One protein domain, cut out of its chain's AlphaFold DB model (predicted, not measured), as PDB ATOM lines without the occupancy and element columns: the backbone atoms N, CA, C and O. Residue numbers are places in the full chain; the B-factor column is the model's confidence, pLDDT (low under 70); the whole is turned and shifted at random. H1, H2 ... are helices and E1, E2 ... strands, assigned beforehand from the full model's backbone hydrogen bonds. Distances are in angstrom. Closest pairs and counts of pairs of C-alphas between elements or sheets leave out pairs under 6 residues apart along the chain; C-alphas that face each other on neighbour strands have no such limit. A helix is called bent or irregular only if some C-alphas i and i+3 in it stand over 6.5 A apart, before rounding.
ATOM      1  N   ASP A   4       1.339  41.675 -45.112       97.25
ATOM      2  CA  ASP A   4       1.093  41.627 -43.663       97.25
ATOM      3  C   ASP A   4       0.100  40.500 -43.354       97.25
ATOM      4  O   ASP A   4      -1.091  40.610 -43.674       97.25
ATOM      5  N   LEU A   5       0.593  39.425 -42.734       97.06
ATOM      6  CA  LEU A   5      -0.174  38.224 -42.401       97.06
ATOM      7  C   LEU A   5      -1.312  38.521 -41.417       97.06
ATOM      8  O   LEU A   5      -2.373  37.900 -41.495       97.06
ATOM      9  N   LYS A   6      -1.129  39.497 -40.515       96.31
ATOM     10  CA  LYS A   6      -2.145  39.870 -39.517       96.31
ATOM     11  C   LYS A   6      -3.443  40.359 -40.155       96.31
ATOM     12  O   LYS A   6      -4.512  40.169 -39.578       96.31
ATOM     13  N   ASN A   7      -3.340  40.973 -41.331       95.31
ATOM     14  CA  ASN A   7      -4.474  41.526 -42.065       95.31
ATOM     15  C   ASN A   7      -5.030  40.557 -43.123       95.31
ATOM     16  O   ASN A   7      -5.914  40.937 -43.889       95.31
ATOM     17  N   GLN A   8      -4.530  39.317 -43.180       94.38
ATOM     18  CA  GLN A   8      -5.052  38.271 -44.062       94.38
ATOM     19  C   GLN A   8      -6.175  37.470 -43.386       94.38
ATOM     20  O   GLN A   8      -6.248  37.419 -42.155       94.38
ATOM     21  N   PRO A   9      -7.034  36.782 -44.165       94.06
ATOM     22  CA  PRO A   9      -7.986  35.821 -43.616       94.06
ATOM     23  C   PRO A   9      -7.280  34.768 -42.758       94.06
ATOM     24  O   PRO A   9      -6.304  34.166 -43.192       94.06
ATOM     25  N   THR A  10      -7.794  34.488 -41.562       92.62
ATOM     26  CA  THR A  10      -7.147  33.611 -40.563       92.62
ATOM     27  C   THR A  10      -7.095  32.127 -40.940       92.62
ATOM     28  O   THR A  10      -6.566  31.319 -40.180       92.62
ATOM     29  N   THR A  11      -7.594  31.745 -42.118       94.25
ATOM     30  CA  THR A  11      -7.596  30.360 -42.610       94.25
ATOM     31  C   THR A  11      -6.194  29.769 -42.749       94.25
ATOM     32  O   THR A  11      -6.048  28.553 -42.652       94.25
ATOM     33  N   TRP A  12      -5.162  30.604 -42.918       94.75
ATOM     34  CA  TRP A  12      -3.758  30.167 -42.922       94.75
ATOM     35  C   TRP A  12      -3.352  29.470 -41.615       94.75
ATOM     36  O   TRP A  12      -2.490  28.596 -41.623       94.75
ATOM     37  N   ALA A  13      -3.992  29.820 -40.495       97.12
ATOM     38  CA  ALA A  13      -3.650  29.307 -39.176       97.12
ATOM     39  C   ALA A  13      -4.371  27.992 -38.828       97.12
ATOM     40  O   ALA A  13      -4.140  27.445 -37.751       97.12
ATOM     41  N   ASN A  14      -5.271  27.487 -39.682       96.94
ATOM     42  CA  ASN A  14      -6.101  26.324 -39.348       96.94
ATOM     43  C   ASN A  14      -5.249  25.081 -39.061       96.94
ATOM     44  O   ASN A  14      -5.381  24.502 -37.988       96.94
ATOM     45  N   GLY A  15      -4.322  24.737 -39.961       95.75
ATOM     46  CA  GLY A  15      -3.486  23.541 -39.809       95.75
ATOM     47  C   GLY A  15      -2.598  23.580 -38.563       95.75
ATOM     48  O   GLY A  15      -2.573  22.625 -37.794       95.75
ATOM     49  N   VAL A  16      -1.929  24.709 -38.298       96.62
ATOM     50  CA  VAL A  16      -1.099  24.846 -37.088       96.62
ATOM     51  C   VAL A  16      -1.941  24.824 -35.812       96.62
ATOM     52  O   VAL A  16      -1.522  24.245 -34.815       96.62
ATOM     53  N   ASN A  17      -3.148  25.395 -35.823       97.75
ATOM     54  CA  ASN A  17      -4.045  25.314 -34.673       97.75
ATOM     55  C   ASN A  17      -4.545  23.883 -34.430       97.75
ATOM     56  O   ASN A  17      -4.653  23.488 -33.274       97.75
ATOM     57  N   GLU A  18      -4.847  23.115 -35.477       96.44
ATOM     58  CA  GLU A  18      -5.224  21.701 -35.353       96.44
ATOM     59  C   GLU A  18      -4.091  20.876 -34.733       96.44
ATOM     60  O   GLU A  18      -4.323  20.166 -33.752       96.44
ATOM     61  N   ASP A  19      -2.861  21.042 -35.228       95.38
ATOM     62  CA  ASP A  19      -1.681  20.370 -34.673       95.38
ATOM     63  C   ASP A  19      -1.432  20.766 -33.209       95.38
ATOM     64  O   ASP A  19      -1.188  19.915 -32.358       95.38
ATOM     65  N   LEU A  20      -1.528  22.058 -32.878       96.06
ATOM     66  CA  LEU A  20      -1.334  22.541 -31.510       96.06
ATOM     67  C   LEU A  20      -2.405  22.013 -30.551       96.06
ATOM     68  O   LEU A  20      -2.091  21.697 -29.411       96.06
ATOM     69  N   ILE A  21      -3.662  21.891 -30.987       95.62
ATOM     70  CA  ILE A  21      -4.722  21.293 -30.159       95.62
ATOM     71  C   ILE A  21      -4.407  19.824 -29.858       95.62
ATOM     72  O   ILE A  21      -4.670  19.368 -28.746       95.62
ATOM     73  N   ALA A  22      -3.873  19.095 -30.840       94.00
ATOM     74  CA  ALA A  22      -3.584  17.673 -30.713       94.00
ATOM     75  C   ALA A  22      -2.323  17.396 -29.882       94.00
ATOM     76  O   ALA A  22      -2.357  16.549 -28.989       94.00
ATOM     77  N   ASP A  23      -1.233  18.111 -30.163       93.69
ATOM     78  CA  ASP A  23       0.109  17.745 -29.699       93.69
ATOM     79  C   ASP A  23       0.719  18.734 -28.696       93.69
ATOM     80  O   ASP A  23       1.658  18.369 -27.990       93.69
ATOM     81  N   TYR A  24       0.219  19.974 -28.610       94.00
ATOM     82  CA  TYR A  24       0.742  20.965 -27.661       94.00
ATOM     83  C   TYR A  24      -0.315  21.973 -27.155       94.00
ATOM     84  O   TYR A  24      -0.191  23.190 -27.364       94.00
ATOM     85  N   PRO A  25      -1.384  21.501 -26.485       95.44
ATOM     86  CA  PRO A  25      -2.515  22.346 -26.099       95.44
ATOM     87  C   PRO A  25      -2.140  23.461 -25.107       95.44
ATOM     88  O   PRO A  25      -2.812  24.498 -25.066       95.44
ATOM     89  N   GLU A  26      -1.064  23.302 -24.332       95.69
ATOM     90  CA  GLU A  26      -0.552  24.314 -23.400       95.69
ATOM     91  C   GLU A  26      -0.119  25.597 -24.119       95.69
ATOM     92  O   GLU A  26      -0.290  26.692 -23.575       95.69
ATOM     93  N   TYR A  27       0.374  25.493 -25.360       95.69
ATOM     94  CA  TYR A  27       0.702  26.661 -26.183       95.69
ATOM     95  C   TYR A  27      -0.538  27.531 -26.409       95.69
ATOM     96  O   TYR A  27      -0.501  28.742 -26.196       95.69
ATOM     97  N   ILE A  28      -1.667  26.913 -26.778       96.50
ATOM     98  CA  ILE A  28      -2.932  27.624 -27.009       96.50
ATOM     99  C   ILE A  28      -3.483  28.193 -25.700       96.50
ATOM    100  O   ILE A  28      -4.029  29.297 -25.690       96.50
ATOM    101  N   GLN A  29      -3.337  27.486 -24.579       96.75
ATOM    102  CA  GLN A  29      -3.757  28.015 -23.277       96.75
ATOM    103  C   GLN A  29      -2.967  29.279 -22.914       96.75
ATOM    104  O   GLN A  29      -3.565  30.294 -22.534       96.75
ATOM    105  N   LYS A  30      -1.642  29.246 -23.099       96.56
ATOM    106  CA  LYS A  30      -0.748  30.374 -22.824       96.56
ATOM    107  C   LYS A  30      -1.013  31.538 -23.780       96.56
ATOM    108  O   LYS A  30      -1.462  32.598 -23.346       96.56
ATOM    109  N   TYR A  31      -0.837  31.316 -25.078       97.69
ATOM    110  CA  TYR A  31      -0.789  32.373 -26.088       97.69
ATOM    111  C   TYR A  31      -2.119  32.621 -26.810       97.69
ATOM    112  O   TYR A  31      -2.303  33.664 -27.420       97.69
ATOM    113  N   GLY A  32      -3.093  31.717 -26.708       97.56
ATOM    114  CA  GLY A  32      -4.304  31.737 -27.535       97.56
ATOM    115  C   GLY A  32      -4.122  30.988 -28.858       97.56
ATOM    116  O   GLY A  32      -3.031  30.523 -29.187       97.56
ATOM    117  N   LYS A  33      -5.210  30.856 -29.627       97.75
ATOM    118  CA  LYS A  33      -5.156  30.259 -30.972       97.75
ATOM    119  C   LYS A  33      -4.331  31.146 -31.901       97.75
ATOM    120  O   LYS A  33      -4.531  32.362 -31.905       97.75
ATOM    121  N   VAL A  34      -3.473  30.546 -32.717       97.75
ATOM    122  CA  VAL A  34      -2.661  31.255 -33.713       97.75
ATOM    123  C   VAL A  34      -3.573  32.089 -34.614       97.75
ATOM    124  O   VAL A  34      -4.610  31.602 -35.070       97.75
ATOM    125  N   GLY A  35      -3.221  33.362 -34.809       97.00
ATOM    126  CA  GLY A  35      -4.009  34.331 -35.578       97.00
ATOM    127  C   GLY A  35      -5.158  35.012 -34.818       97.00
ATOM    128  O   GLY A  35      -5.749  35.951 -35.352       97.00
ATOM    129  N   SER A  36      -5.474  34.595 -33.585       97.69
ATOM    130  CA  SER A  36      -6.444  35.299 -32.726       97.69
ATOM    131  C   SER A  36      -5.877  36.607 -32.166       97.69
ATOM    132  O   SER A  36      -4.665  36.799 -32.132       97.69
ATOM    133  N   GLU A  37      -6.748  37.499 -31.689       97.62
ATOM    134  CA  GLU A  37      -6.338  38.761 -31.053       97.62
ATOM    135  C   GLU A  37      -5.383  38.525 -29.878       97.62
ATOM    136  O   GLU A  37      -4.268  39.032 -29.902       97.62
ATOM    137  N   LYS A  38      -5.742  37.627 -28.946       97.81
ATOM    138  CA  LYS A  38      -4.870  37.237 -27.823       97.81
ATOM    139  C   LYS A  38      -3.483  36.783 -28.295       97.81
ATOM    140  O   LYS A  38      -2.480  37.112 -27.665       97.81
ATOM    141  N   TRP A  39      -3.422  36.016 -29.380       98.12
ATOM    142  CA  TRP A  39      -2.151  35.531 -29.912       98.12
ATOM    143  C   TRP A  39      -1.321  36.666 -30.504       98.12
ATOM    144  O   TRP A  39      -0.132  36.764 -30.211       98.12
ATOM    145  N   TRP A  40      -1.952  37.575 -31.252       97.88
ATOM    146  CA  TRP A  40      -1.287  38.775 -31.755       97.88
ATOM    147  C   TRP A  40      -0.787  39.686 -30.632       97.88
ATOM    148  O   TRP A  40       0.309  40.221 -30.750       97.88
ATOM    149  N   ASP A  41      -1.528  39.826 -29.536       98.19
ATOM    150  CA  ASP A  41      -1.083  40.624 -28.391       98.19
ATOM    151  C   ASP A  41       0.194  40.045 -27.770       98.19
ATOM    152  O   ASP A  41       1.149  40.783 -27.533       98.19
ATOM    153  N   ASN A  42       0.254  38.718 -27.588       98.00
ATOM    154  CA  ASN A  42       1.462  38.028 -27.116       98.00
ATOM    155  C   ASN A  42       2.621  38.137 -28.121       98.00
ATOM    156  O   ASN A  42       3.782  38.282 -27.738       98.00
ATOM    157  N   TYR A  43       2.313  38.088 -29.417       97.50
ATOM    158  CA  TYR A  43       3.298  38.296 -30.472       97.50
ATOM    159  C   TYR A  43       3.918  39.699 -30.396       97.50
ATOM    160  O   TYR A  43       5.139  39.852 -30.359       97.50
ATOM    161  N   PHE A  44       3.090  40.743 -30.306       96.88
ATOM    162  CA  PHE A  44       3.571  42.126 -30.251       96.88
ATOM    163  C   PHE A  44       4.202  42.502 -28.909       96.88
ATOM    164  O   PHE A  44       5.053  43.393 -28.883       96.88
ATOM    165  N   SER A  45       3.848  41.818 -27.818       96.88
ATOM    166  CA  SER A  45       4.503  41.990 -26.518       96.88
ATOM    167  C   SER A  45       5.874  41.309 -26.428       96.88
ATOM    168  O   SER A  45       6.579  41.522 -25.446       96.88
ATOM    169  N   GLY A  46       6.265  40.510 -27.431       95.88
ATOM    170  CA  GLY A  46       7.545  39.795 -27.467       95.88
ATOM    171  C   GLY A  46       7.554  38.459 -26.717       95.88
ATOM    172  O   GLY A  46       8.619  37.894 -26.497       95.88
ATOM    173  N   GLU A  47       6.384  37.944 -26.335       96.31
ATOM    174  CA  GLU A  47       6.242  36.640 -25.666       96.31
ATOM    175  C   GLU A  47       6.324  35.453 -26.645       96.31
ATOM    176  O   GLU A  47       6.494  34.300 -26.231       96.31
ATOM    177  N   ILE A  48       6.189  35.742 -27.942       95.50
ATOM    178  CA  ILE A  48       6.401  34.817 -29.056       95.50
ATOM    179  C   ILE A  48       7.626  35.306 -29.822       95.50
ATOM    180  O   ILE A  48       7.716  36.480 -30.184       95.50
ATOM    181  N   GLU A  49       8.575  34.403 -30.051       94.94
ATOM    182  CA  GLU A  49       9.805  34.724 -30.762       94.94
ATOM    183  C   GLU A  49       9.510  35.120 -32.214       94.94
ATOM    184  O   GLU A  49       8.741  34.465 -32.921       94.94
ATOM    185  N   ARG A  50      10.156  36.201 -32.652       95.38
ATOM    186  CA  ARG A  50      10.121  36.696 -34.027       95.38
ATOM    187  C   ARG A  50      11.537  36.776 -34.569       95.38
ATOM    188  O   ARG A  50      12.458  37.167 -33.848       95.38
ATOM    189  N   LYS A  51      11.694  36.480 -35.851       95.94
ATOM    190  CA  LYS A  51      12.939  36.663 -36.592       95.94
ATOM    191  C   LYS A  51      12.752  37.807 -37.573       95.94
ATOM    192  O   LYS A  51      11.683  37.967 -38.154       95.94
ATOM    193  N   VAL A  52      13.776  38.639 -37.718       95.88
ATOM    194  CA  VAL A  52      13.781  39.727 -38.697       95.88
ATOM    195  C   VAL A  52      15.018  39.564 -39.555       95.88
ATOM    196  O   VAL A  52      16.139  39.636 -39.055       95.88
ATOM    197  N   HIS A  53      14.795  39.363 -40.845       94.94
ATOM    198  CA  HIS A  53      15.837  39.239 -41.849       94.94
ATOM    199  C   HIS A  53      15.799  40.464 -42.750       94.94
ATOM    200  O   HIS A  53      14.736  40.874 -43.217       94.94
ATOM    201  N   GLN A  54      16.964  41.056 -42.988       96.81
ATOM    202  CA  GLN A  54      17.117  42.180 -43.898       96.81
ATOM    203  C   GLN A  54      18.104  41.808 -44.987       96.81
ATOM    204  O   GLN A  54      19.208  41.355 -44.691       96.81
ATOM    205  N   GLY A  55      17.692  41.996 -46.231       97.00
ATOM    206  CA  GLY A  55      18.488  41.630 -47.388       97.00
ATOM    207  C   GLY A  55      18.257  42.570 -48.555       97.00
ATOM    208  O   GLY A  55      17.427  43.482 -48.499       97.00
ATOM    209  N   LYS A  56      19.015  42.361 -49.623       97.88
ATOM    210  CA  LYS A  56      18.931  43.149 -50.849       97.88
ATOM    211  C   LYS A  56      18.494  42.261 -51.999       97.88
ATOM    212  O   LYS A  56      19.047  41.184 -52.183       97.88
ATOM    213  N   VAL A  57      17.544  42.726 -52.803       97.69
ATOM    214  CA  VAL A  57      17.163  42.018 -54.032       97.69
ATOM    215  C   VAL A  57      18.328  42.081 -55.014       97.69
ATOM    216  O   VAL A  57      18.753  43.175 -55.401       97.69
ATOM    217  N   VAL A  58      18.838  40.924 -55.421       97.94
ATOM    218  CA  VAL A  58      19.985  40.814 -56.337       97.94
ATOM    219  C   VAL A  58      19.592  40.293 -57.713       97.94
ATOM    220  O   VAL A  58      20.245  40.639 -58.696       97.94
ATOM    221  N   PHE A  59      18.489  39.552 -57.809       97.62
ATOM    222  CA  PHE A  59      17.980  39.034 -59.073       97.62
ATOM    223  C   PHE A  59      16.453  38.953 -59.066       97.62
ATOM    224  O   PHE A  59      15.831  38.705 -58.034       97.62
ATOM    225  N   ILE A  60      15.861  39.191 -60.235       97.25
ATOM    226  CA  ILE A  60      14.438  38.990 -60.507       97.25
ATOM    227  C   ILE A  60      14.325  38.422 -61.918       97.25
ATOM    228  O   ILE A  60      14.817  39.046 -62.864       97.25
ATOM    229  N   GLY A  61      13.629  37.300 -62.064       96.44
ATOM    230  CA  GLY A  61      13.278  36.734 -63.360       96.44
ATOM    231  C   GLY A  61      13.412  35.222 -63.400       96.44
ATOM    232  O   GLY A  61      13.524  34.556 -62.376       96.44
ATOM    233  N   GLU A  62      13.408  34.692 -64.618       96.75
ATOM    234  CA  GLU A  62      13.448  33.258 -64.869       96.75
ATOM    235  C   GLU A  62      14.873  32.698 -64.740       96.75
ATOM    236  O   GLU A  62      15.822  33.229 -65.330       96.75
ATOM    237  N   ARG A  63      15.023  31.607 -63.986       95.81
ATOM    238  CA  ARG A  63      16.271  30.848 -63.847       95.81
ATOM    239  C   ARG A  63      15.958  29.353 -63.878       95.81
ATOM    240  O   ARG A  63      14.968  28.918 -63.300       95.81
ATOM    241  N   ALA A  64      16.792  28.588 -64.581       94.56
ATOM    242  CA  ALA A  64      16.708  27.134 -64.573       94.56
ATOM    243  C   ALA A  64      17.388  26.572 -63.318       94.56
ATOM    244  O   ALA A  64      18.475  27.033 -62.951       94.56
ATOM    245  N   ASP A  65      16.761  25.586 -62.685       90.69
ATOM    246  CA  ASP A  65      17.374  24.821 -61.603       90.69
ATOM    247  C   ASP A  65      18.281  23.688 -62.133       90.69
ATOM    248  O   ASP A  65      18.587  23.596 -63.324       90.69
ATOM    249  N   SER A  66      18.755  22.813 -61.240       91.12
ATOM    250  CA  SER A  66      19.629  21.684 -61.594       91.12
ATOM    251  C   SER A  66      18.935  20.561 -62.377       91.12
ATOM    252  O   SER A  66      19.620  19.658 -62.865       91.12
ATOM    253  N   CYS A  67      17.610  20.612 -62.496       93.62
ATOM    254  CA  CYS A  67      16.769  19.684 -63.243       93.62
ATOM    255  C   CYS A  67      16.268  20.289 -64.570       93.62
ATOM    256  O   CYS A  67      15.416  19.681 -65.217       93.62
ATOM    257  N   ASP A  68      16.797  21.450 -64.978       93.56
ATOM    258  CA  ASP A  68      16.356  22.241 -66.136       93.56
ATOM    259  C   ASP A  68      14.899  22.754 -66.030       93.56
ATOM    260  O   ASP A  68      14.291  23.132 -67.039       93.56
ATOM    261  N   GLU A  69      14.324  22.813 -64.822       94.06
ATOM    262  CA  GLU A  69      13.012  23.426 -64.597       94.06
ATOM    263  C   GLU A  69      13.164  24.947 -64.462       94.06
ATOM    264  O   GLU A  69      14.012  25.444 -63.721       94.06
ATOM    265  N   ILE A  70      12.358  25.702 -65.218       94.44
ATOM    266  CA  ILE A  70      12.411  27.169 -65.235       94.44
ATOM    267  C   ILE A  70      11.466  27.728 -64.174       94.44
ATOM    268  O   ILE A  70      10.251  27.533 -64.255       94.44
ATOM    269  N   TRP A  71      12.025  28.505 -63.250       95.00
ATOM    270  CA  TRP A  71      11.298  29.177 -62.177       95.00
ATOM    271  C   TRP A  71      11.437  30.696 -62.307       95.00
ATOM    272  O   TRP A  71      12.542  31.204 -62.490       95.00
ATOM    273  N   ASP A  72      10.326  31.435 -62.210       95.88
ATOM    274  CA  ASP A  72      10.342  32.900 -62.058       95.88
ATOM    275  C   ASP A  72      10.545  33.228 -60.578       95.88
ATOM    276  O   ASP A  72       9.659  32.967 -59.758       95.88
ATOM    277  N   ILE A  73      11.712  33.771 -60.237       96.94
ATOM    278  CA  ILE A  73      12.162  33.938 -58.854       96.94
ATOM    279  C   ILE A  73      12.531  35.384 -58.522       96.94
ATOM    280  O   ILE A  73      12.861  36.206 -59.383       96.94
ATOM    281  N   VAL A  74      12.516  35.675 -57.226       97.31
ATOM    282  CA  VAL A  74      13.193  36.806 -56.595       97.31
ATOM    283  C   VAL A  74      14.314  36.238 -55.735       97.31
ATOM    284  O   VAL A  74      14.067  35.428 -54.846       97.31
ATOM    285  N   GLU A  75      15.543  36.677 -55.975       97.62
ATOM    286  CA  GLU A  75      16.702  36.294 -55.167       97.62
ATOM    287  C   GLU A  75      17.093  37.451 -54.249       97.62
ATOM    288  O   GLU A  75      17.247  38.600 -54.694       97.62
ATOM    289  N   ILE A  76      17.265  37.144 -52.966       97.75
ATOM    290  CA  ILE A  76      17.624  38.105 -51.928       97.75
ATOM    291  C   ILE A  76      18.941  37.681 -51.289       97.75
ATOM    292  O   ILE A  76      19.092  36.547 -50.844       97.75
ATOM    293  N   ASP A  77      19.872  38.626 -51.214       97.94
ATOM    294  CA  ASP A  77      21.127  38.497 -50.483       97.94
ATOM    295  C   ASP A  77      20.956  39.013 -49.047       97.94
ATOM    296  O   ASP A  77      20.769  40.215 -48.820       97.94
ATOM    297  N   PHE A  78      21.029  38.103 -48.078       95.69
ATOM    298  CA  PHE A  78      21.012  38.364 -46.640       95.69
ATOM    299  C   PHE A  78      22.435  38.424 -46.054       95.69
ATOM    300  O   PHE A  78      22.751  37.735 -45.088       95.69
ATOM    301  N   ASN A  79      23.296  39.287 -46.603       93.75
ATOM    302  CA  ASN A  79      24.701  39.482 -46.194       93.75
ATOM    303  C   ASN A  79      25.632  38.292 -46.502       93.75
ATOM    304  O   ASN A  79      26.440  37.882 -45.667       93.75
ATOM    305  N   GLY A  80      25.557  37.775 -47.721       94.38
ATOM    306  CA  GLY A  80      26.341  36.655 -48.240       94.38
ATOM    307  C   GLY A  80      25.555  35.347 -48.320       94.38
ATOM    308  O   GLY A  80      26.023  34.401 -48.949       94.38
ATOM    309  N   GLU A  81      24.365  35.297 -47.722       96.56
ATOM    310  CA  GLU A  81      23.446  34.165 -47.806       96.56
ATOM    311  C   GLU A  81      22.351  34.471 -48.830       96.56
ATOM    312  O   GLU A  81      21.526  35.363 -48.625       96.56
ATOM    313  N   LEU A  82      22.358  33.744 -49.948       96.00
ATOM    314  CA  LEU A  82      21.348  33.880 -50.994       96.00
ATOM    315  C   LEU A  82      20.129  33.021 -50.662       96.00
ATOM    316  O   LEU A  82      20.262  31.839 -50.345       96.00
ATOM    317  N   ALA A  83      18.947  33.616 -50.780       95.25
ATOM    318  CA  ALA A  83      17.678  32.910 -50.707       95.25
ATOM    319  C   ALA A  83      16.832  33.228 -51.940       95.25
ATOM    320  O   ALA A  83      16.696  34.390 -52.333       95.25
ATOM    321  N   GLU A  84      16.247  32.186 -52.520       95.44
ATOM    322  CA  GLU A  84      15.365  32.270 -53.677       95.44
ATOM    323  C   GLU A  84      13.910  32.121 -53.225       95.44
ATOM    324  O   GLU A  84      13.576  31.269 -52.399       95.44
ATOM    325  N   TYR A  85      13.042  32.972 -53.764       94.31
ATOM    326  CA  TYR A  85      11.605  32.950 -53.530       94.31
ATOM    327  C   TYR A  85      10.888  32.889 -54.871       94.31
ATOM    328  O   TYR A  85      11.194  33.682 -55.762       94.31
ATOM    329  N   ASP A  86       9.881  32.028 -54.990       94.06
ATOM    330  CA  ASP A  86       8.985  32.052 -56.143       94.06
ATOM    331  C   ASP A  86       8.349  33.435 -56.275       94.06
ATOM    332  O   ASP A  86       7.757  33.970 -55.325       94.06
ATOM    333  N   ARG A  87       8.406  34.011 -57.476       94.06
ATOM    334  CA  ARG A  87       7.797  35.304 -57.784       94.06
ATOM    335  C   ARG A  87       6.287  35.154 -57.967       94.06
ATOM    336  O   ARG A  87       5.715  35.428 -59.021       94.06
ATOM    337  N   CYS A  88       5.607  34.719 -56.914       91.81
ATOM    338  CA  CYS A  88       4.162  34.567 -56.824       91.81
ATOM    339  C   CYS A  88       3.595  35.348 -55.622       91.81
ATOM    340  O   CYS A  88       4.331  35.876 -54.790       91.81
ATOM    341  N   GLY A  89       2.266  35.495 -55.554       91.44
ATOM    342  CA  GLY A  89       1.617  36.227 -54.462       91.44
ATOM    343  C   GLY A  89       2.158  37.653 -54.297       91.44
ATOM    344  O   GLY A  89       2.180  38.428 -55.254       91.44
ATOM    345  N   TYR A  90       2.607  37.995 -53.087       93.69
ATOM    346  CA  TYR A  90       3.146  39.325 -52.785       93.69
ATOM    347  C   TYR A  90       4.519  39.596 -53.419       93.69
ATOM    348  O   TYR A  90       4.862  40.762 -53.622       93.69
ATOM    349  N   TRP A  91       5.273  38.563 -53.815       95.94
ATOM    350  CA  TRP A  91       6.551  38.728 -54.518       95.94
ATOM    351  C   TRP A  91       6.396  39.272 -55.950       95.94
ATOM    352  O   TRP A  91       7.369  39.692 -56.570       95.94
ATOM    353  N   LYS A  92       5.165  39.343 -56.476       95.00
ATOM    354  CA  LYS A  92       4.856  40.019 -57.751       95.00
ATOM    355  C   LYS A  92       4.705  41.540 -57.638       95.00
ATOM    356  O   LYS A  92       4.399  42.174 -58.639       95.00
ATOM    357  N   SER A  93       4.884  42.126 -56.453       94.44
ATOM    358  CA  SER A  93       4.755  43.575 -56.264       94.44
ATOM    359  C   SER A  93       5.743  44.369 -57.126       94.44
ATOM    360  O   SER A  93       6.936  44.070 -57.139       94.44
ATOM    361  N   ASP A  94       5.267  45.448 -57.755       93.44
ATOM    362  CA  ASP A  94       6.093  46.396 -58.519       93.44
ATOM    363  C   ASP A  94       7.099  47.165 -57.641       93.44
ATOM    364  O   ASP A  94       8.005  47.830 -58.145       93.44
ATOM    365  N   GLU A  95       6.956  47.101 -56.311       93.81
ATOM    366  CA  GLU A  95       7.956  47.633 -55.380       93.81
ATOM    367  C   GLU A  95       9.243  46.789 -55.369       93.81
ATOM    368  O   GLU A  95      10.300  47.310 -55.010       93.81
ATOM    369  N   ILE A  96       9.177  45.514 -55.768       94.50
ATOM    370  CA  ILE A  96      10.327  44.607 -55.798       94.50
ATOM    371  C   ILE A  96      11.120  44.849 -57.079       94.50
ATOM    372  O   ILE A  96      10.740  44.433 -58.172       94.50
ATOM    373  N   ILE A  97      12.252  45.526 -56.921       95.88
ATOM    374  CA  ILE A  97      13.216  45.809 -57.983       95.88
ATOM    375  C   ILE A  97      14.609  45.382 -57.533       95.88
ATOM    376  O   ILE A  97      14.920  45.426 -56.341       95.88
ATOM    377  N   VAL A  98      15.473  45.005 -58.479       97.06
ATOM    378  CA  VAL A  98      16.884  44.731 -58.176       97.06
ATOM    379  C   VAL A  98      17.501  45.964 -57.513       97.06
ATOM    380  O   VAL A  98      17.369  47.085 -58.003       97.06
ATOM    381  N   GLY A  99      18.160  45.753 -56.378       96.88
ATOM    382  CA  GLY A  99      18.729  46.806 -55.548       96.88
ATOM    383  C   GLY A  99      17.871  47.230 -54.355       96.88
ATOM    384  O   GLY A  99      18.412  47.850 -53.435       96.88
ATOM    385  N   ALA A 100      16.582  46.879 -54.335       96.69
ATOM    386  CA  ALA A 100      15.691  47.193 -53.224       96.69
ATOM    387  C   ALA A 100      16.117  46.470 -51.939       96.69
ATOM    388  O   ALA A 100      16.581  45.329 -51.981       96.69
ATOM    389  N   LEU A 101      15.936  47.134 -50.795       97.31
ATOM    390  CA  LEU A 101      16.127  46.516 -49.487       97.31
ATOM    391  C   LEU A 101      14.812  45.893 -49.031       97.31
ATOM    392  O   LEU A 101      13.766  46.544 -49.050       97.31
ATOM    393  N   VAL A 102      14.878  44.640 -48.601       96.94
ATOM    394  CA  VAL A 102      13.744  43.858 -48.115       96.94
ATOM    395  C   VAL A 102      13.931  43.601 -46.630       96.94
ATOM    396  O   VAL A 102      15.016  43.220 -46.200       96.94
ATOM    397  N   SER A 103      12.870  43.786 -45.854       97.44
ATOM    398  CA  SER A 103      12.784  43.340 -44.466       97.44
ATOM    399  C   SER A 103      11.666  42.312 -44.361       97.44
ATOM    400  O   SER A 103      10.513  42.630 -44.660       97.44
ATOM    401  N   ILE A 104      12.012  41.101 -43.935       97.19
ATOM    402  CA  ILE A 104      11.090  39.990 -43.696       97.19
ATOM    403  C   ILE A 104      11.055  39.743 -42.192       97.19
ATOM    404  O   ILE A 104      12.064  39.387 -41.589       97.19
ATOM    405  N   GLU A 105       9.901  39.968 -41.580       97.81
ATOM    406  CA  GLU A 105       9.613  39.521 -40.222       97.81
ATOM    407  C   GLU A 105       8.889  38.180 -40.310       97.81
ATOM    408  O   GLU A 105       7.879  38.086 -41.007       97.81
ATOM    409  N   SER A 106       9.372  37.165 -39.602       97.25
ATOM    410  CA  SER A 106       8.813  35.815 -39.593       97.25
ATOM    411  C   SER A 106       8.736  35.245 -38.176       97.25
ATOM    412  O   SER A 106       9.340  35.765 -37.233       97.25
ATOM    413  N   PHE A 107       7.963  34.176 -38.008       97.00
ATOM    414  CA  PHE A 107       7.921  33.400 -36.771       97.00
ATOM    415  C   PHE A 107       7.810  31.911 -37.052       97.00
ATOM    416  O   PHE A 107       7.360  31.478 -38.116       97.00
ATOM    417  N   GLU A 108       8.203  31.132 -36.052       96.50
ATOM    418  CA  GLU A 108       8.198  29.680 -36.100       96.50
ATOM    419  C   GLU A 108       7.418  29.114 -34.917       96.50
ATOM    420  O   GLU A 108       7.511  29.592 -33.786       96.50
ATOM    421  N   ILE A 109       6.653  28.061 -35.182       95.25
ATOM    422  CA  ILE A 109       5.969  27.272 -34.164       95.25
ATOM    423  C   ILE A 109       6.441  25.834 -34.323       95.25
ATOM    424  O   ILE A 109       6.080  25.154 -35.283       95.25
ATOM    425  N   SER A 110       7.257  25.386 -33.372       92.88
ATOM    426  CA  SER A 110       7.802  24.031 -33.338       92.88
ATOM    427  C   SER A 110       7.062  23.180 -32.315       92.88
ATOM    428  O   SER A 110       6.910  23.572 -31.157       92.88
ATOM    429  N   LEU A 111       6.629  21.996 -32.736       91.69
ATOM    430  CA  LEU A 111       5.960  21.000 -31.906       91.69
ATOM    431  C   LEU A 111       6.671  19.649 -32.024       91.69
ATOM    432  O   LEU A 111       7.202  19.295 -33.075       91.69
ATOM    433  N   HIS A 112       6.686  18.884 -30.933       87.06
ATOM    434  CA  HIS A 112       7.247  17.535 -30.915       87.06
ATOM    435  C   HIS A 112       6.113  16.525 -31.066       87.06
ATOM    436  O   HIS A 112       5.348  16.312 -30.131       87.06
ATOM    437  N   GLN A 113       6.010  15.897 -32.236       85.00
ATOM    438  CA  GLN A 113       5.025  14.849 -32.491       85.00
ATOM    439  C   GLN A 113       5.643  13.467 -32.281       85.00
ATOM    440  O   GLN A 113       6.864  13.286 -32.288       85.00
ATOM    441  N   LYS A 114       4.784  12.448 -32.184       81.94
ATOM    442  CA  LYS A 114       5.189  11.035 -32.090       81.94
ATOM    443  C   LYS A 114       6.175  10.605 -33.190       81.94
ATOM    444  O   LYS A 114       7.001   9.730 -32.951       81.94
ATOM    445  N   TYR A 115       6.066  11.187 -34.384       84.88
ATOM    446  CA  TYR A 115       6.874  10.826 -35.556       84.88
ATOM    447  C   TYR A 115       8.071  11.756 -35.794       84.88
ATOM    448  O   TYR A 115       8.799  11.566 -36.763       84.88
ATOM    449  N   GLY A 116       8.287  12.737 -34.914       89.44
ATOM    450  CA  GLY A 116       9.368  13.710 -35.025       89.44
ATOM    451  C   GLY A 116       8.900  15.145 -34.789       89.44
ATOM    452  O   GLY A 116       7.709  15.395 -34.585       89.44
ATOM    453  N   PRO A 117       9.836  16.104 -34.782       92.38
ATOM    454  CA  PRO A 117       9.495  17.511 -34.702       92.38
ATOM    455  C   PRO A 117       8.793  17.967 -35.986       92.38
ATOM    456  O   PRO A 117       9.186  17.591 -37.092       92.38
ATOM    457  N   LYS A 118       7.776  18.809 -35.830       93.69
ATOM    458  CA  LYS A 118       7.128  19.541 -36.916       93.69
ATOM    459  C   LYS A 118       7.264  21.029 -36.628       93.69
ATOM    460  O   LYS A 118       6.944  21.478 -35.530       93.69
ATOM    461  N   THR A 119       7.725  21.782 -37.615       94.94
ATOM    462  CA  THR A 119       7.871  23.235 -37.517       94.94
ATOM    463  C   THR A 119       7.009  23.888 -38.580       94.94
ATOM    464  O   THR A 119       7.103  23.554 -39.759       94.94
ATOM    465  N   HIS A 120       6.165  24.819 -38.149       95.56
ATOM    466  CA  HIS A 120       5.454  25.730 -39.036       95.56
ATOM    467  C   HIS A 120       6.198  27.056 -39.063       95.56
ATOM    468  O   HIS A 120       6.428  27.638 -38.005       95.56
ATOM    469  N   MET A 121       6.561  27.525 -40.252       95.56
ATOM    470  CA  MET A 121       7.235  28.806 -40.455       95.56
ATOM    471  C   MET A 121       6.326  29.726 -41.262       95.56
ATOM    472  O   MET A 121       5.738  29.298 -42.256       95.56
ATOM    473  N   PHE A 122       6.210  30.977 -40.829       96.19
ATOM    474  CA  PHE A 122       5.367  31.970 -41.484       96.19
ATOM    475  C   PHE A 122       6.103  33.292 -41.622       96.19
ATOM    476  O   PHE A 122       6.610  33.830 -40.635       96.19
ATOM    477  N   ASP A 123       6.051  33.870 -42.817       96.25
ATOM    478  CA  ASP A 123       6.292  35.295 -42.989       96.25
ATOM    479  C   ASP A 123       5.128  36.052 -42.345       96.25
ATOM    480  O   ASP A 123       3.957  35.793 -42.624       96.25
ATOM    481  N   ARG A 124       5.436  36.988 -41.453       96.69
ATOM    482  CA  ARG A 124       4.463  37.849 -40.778       96.69
ATOM    483  C   ARG A 124       4.310  39.183 -41.486       96.69
ATOM    484  O   ARG A 124       3.188  39.663 -41.633       96.69
ATOM    485  N   LEU A 125       5.418  39.797 -41.893       97.62
ATOM    486  CA  LEU A 125       5.437  41.108 -42.538       97.62
ATOM    487  C   LEU A 125       6.583  41.170 -43.540       97.62
ATOM    488  O   LEU A 125       7.722  40.874 -43.188       97.62
ATOM    489  N   VAL A 126       6.291  41.626 -44.759       97.25
ATOM    490  CA  VAL A 126       7.317  41.902 -45.769       97.25
ATOM    491  C   VAL A 126       7.237  43.358 -46.199       97.25
ATOM    492  O   VAL A 126       6.205  43.863 -46.666       97.25
ATOM    493  N   GLN A 127       8.353  44.058 -46.025       97.44
ATOM    494  CA  GLN A 127       8.491  45.473 -46.335       97.44
ATOM    495  C   GLN A 127       9.626  45.688 -47.323       97.44
ATOM    496  O   GLN A 127      10.685  45.080 -47.208       97.44
ATOM    497  N   ILE A 128       9.386  46.597 -48.265       95.38
ATOM    498  CA  ILE A 128      10.384  47.060 -49.214       95.38
ATOM    499  C   ILE A 128      10.725  48.504 -48.876       95.38
ATOM    500  O   ILE A 128       9.830  49.336 -48.707       95.38
ATOM    501  N   SER A 129      12.018  48.786 -48.801       91.31
ATOM    502  CA  SER A 129      12.572  50.128 -48.684       91.31
ATOM    503  C   SER A 129      13.354  50.424 -49.957       91.31
ATOM    504  O   SER A 129      14.260  49.677 -50.335       91.31
ATOM    505  N   LYS A 130      12.983  51.510 -50.640       76.12
ATOM    506  CA  LYS A 130      13.724  51.986 -51.811       76.12
ATOM    507  C   LYS A 130      15.043  52.601 -51.343       76.12
ATOM    508  O   LYS A 130      15.051  53.327 -50.348       76.12
TER     509      LYS A 130
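This is residues 4 to 130 of the 131 residues of an uncharacterized protein of Catenovulum sp. CCB-QB4 (UniProt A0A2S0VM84). A five-stranded antiparallel sheet, twisted and curled like part of a barrel, has the long hairpin E4 and E5 at one edge and the bent strands E1 and E2 with short E3 toward the other. H1 packs over E4 and E5, H2 and H3 follow off the sheet, and short H4 only grazes it. The printed part has 127 residues, with four named helices and five named strands, H1 H2 H3 E1 E2 E3 H4 E4 E5; sheet order is E3 E2 E1 E4 E5, class mixed. It is only just loose, close to compact: radius of gyration of the C-alphas 17.0 A, spans 44 by 34 by 28 A.

Find C-alpha 101 at (16.127, 46.516, -49.487), where E4, residues 101 to 113, begins its 37.6 A. E5, 116 to 129, runs 39.0 A to C-alpha 129 at (12.572, 50.128, -48.684). E1, 51 to 64, spans 29.8 A and bends by 84 degrees at 61; E2, 70 to 77, bends by 53 degrees at 73; E3 is 82 to 86. H1, 10 to 23, spans 20.6 A and is irregular, C-alphas 12 and 15 being 7.3 A apart; H2 is 25 to 31, H3 37 to 44, H4 89 to 92.

In the hairpin E4 and E5, look at N 109 and O 120, 2.9 A. E1 and E4 are antiparallel neighbours, with N 53 and O 104 within hydrogen-bond range at 2.8 A. E1, E2, E3 form a meander, each strand the antiparallel neighbour of the one before: N 58 and O 75, N 76 and O 83, both 2.9 A. H1 is on the sheet, height 10.3 A, along the strands; its closest C-alphas to E4 are Asp 23 and Gln 113, 6.4 A. H1 and H2 only just touch, only at the corner, with 3 pairs of C-alphas within 8 A; Leu 20 and Ile 28 are closest, C-alphas 7.0 A apart. H2 and H3 only just touch, with 3 such pairs; the C-alphas of Tyr 31 and Trp 39 are closest, 5.1 A. Every O i to N i+4 pair is within hydrogen-bond range in H2 and H3, 7 of 10 in H1; H4 is too short for one.

The farthest C-alphas, Gln 29 and Asp 68, are 47.7 A apart. The printed part has no cut and no long link, and no printed residue is under 70 in pLDDT.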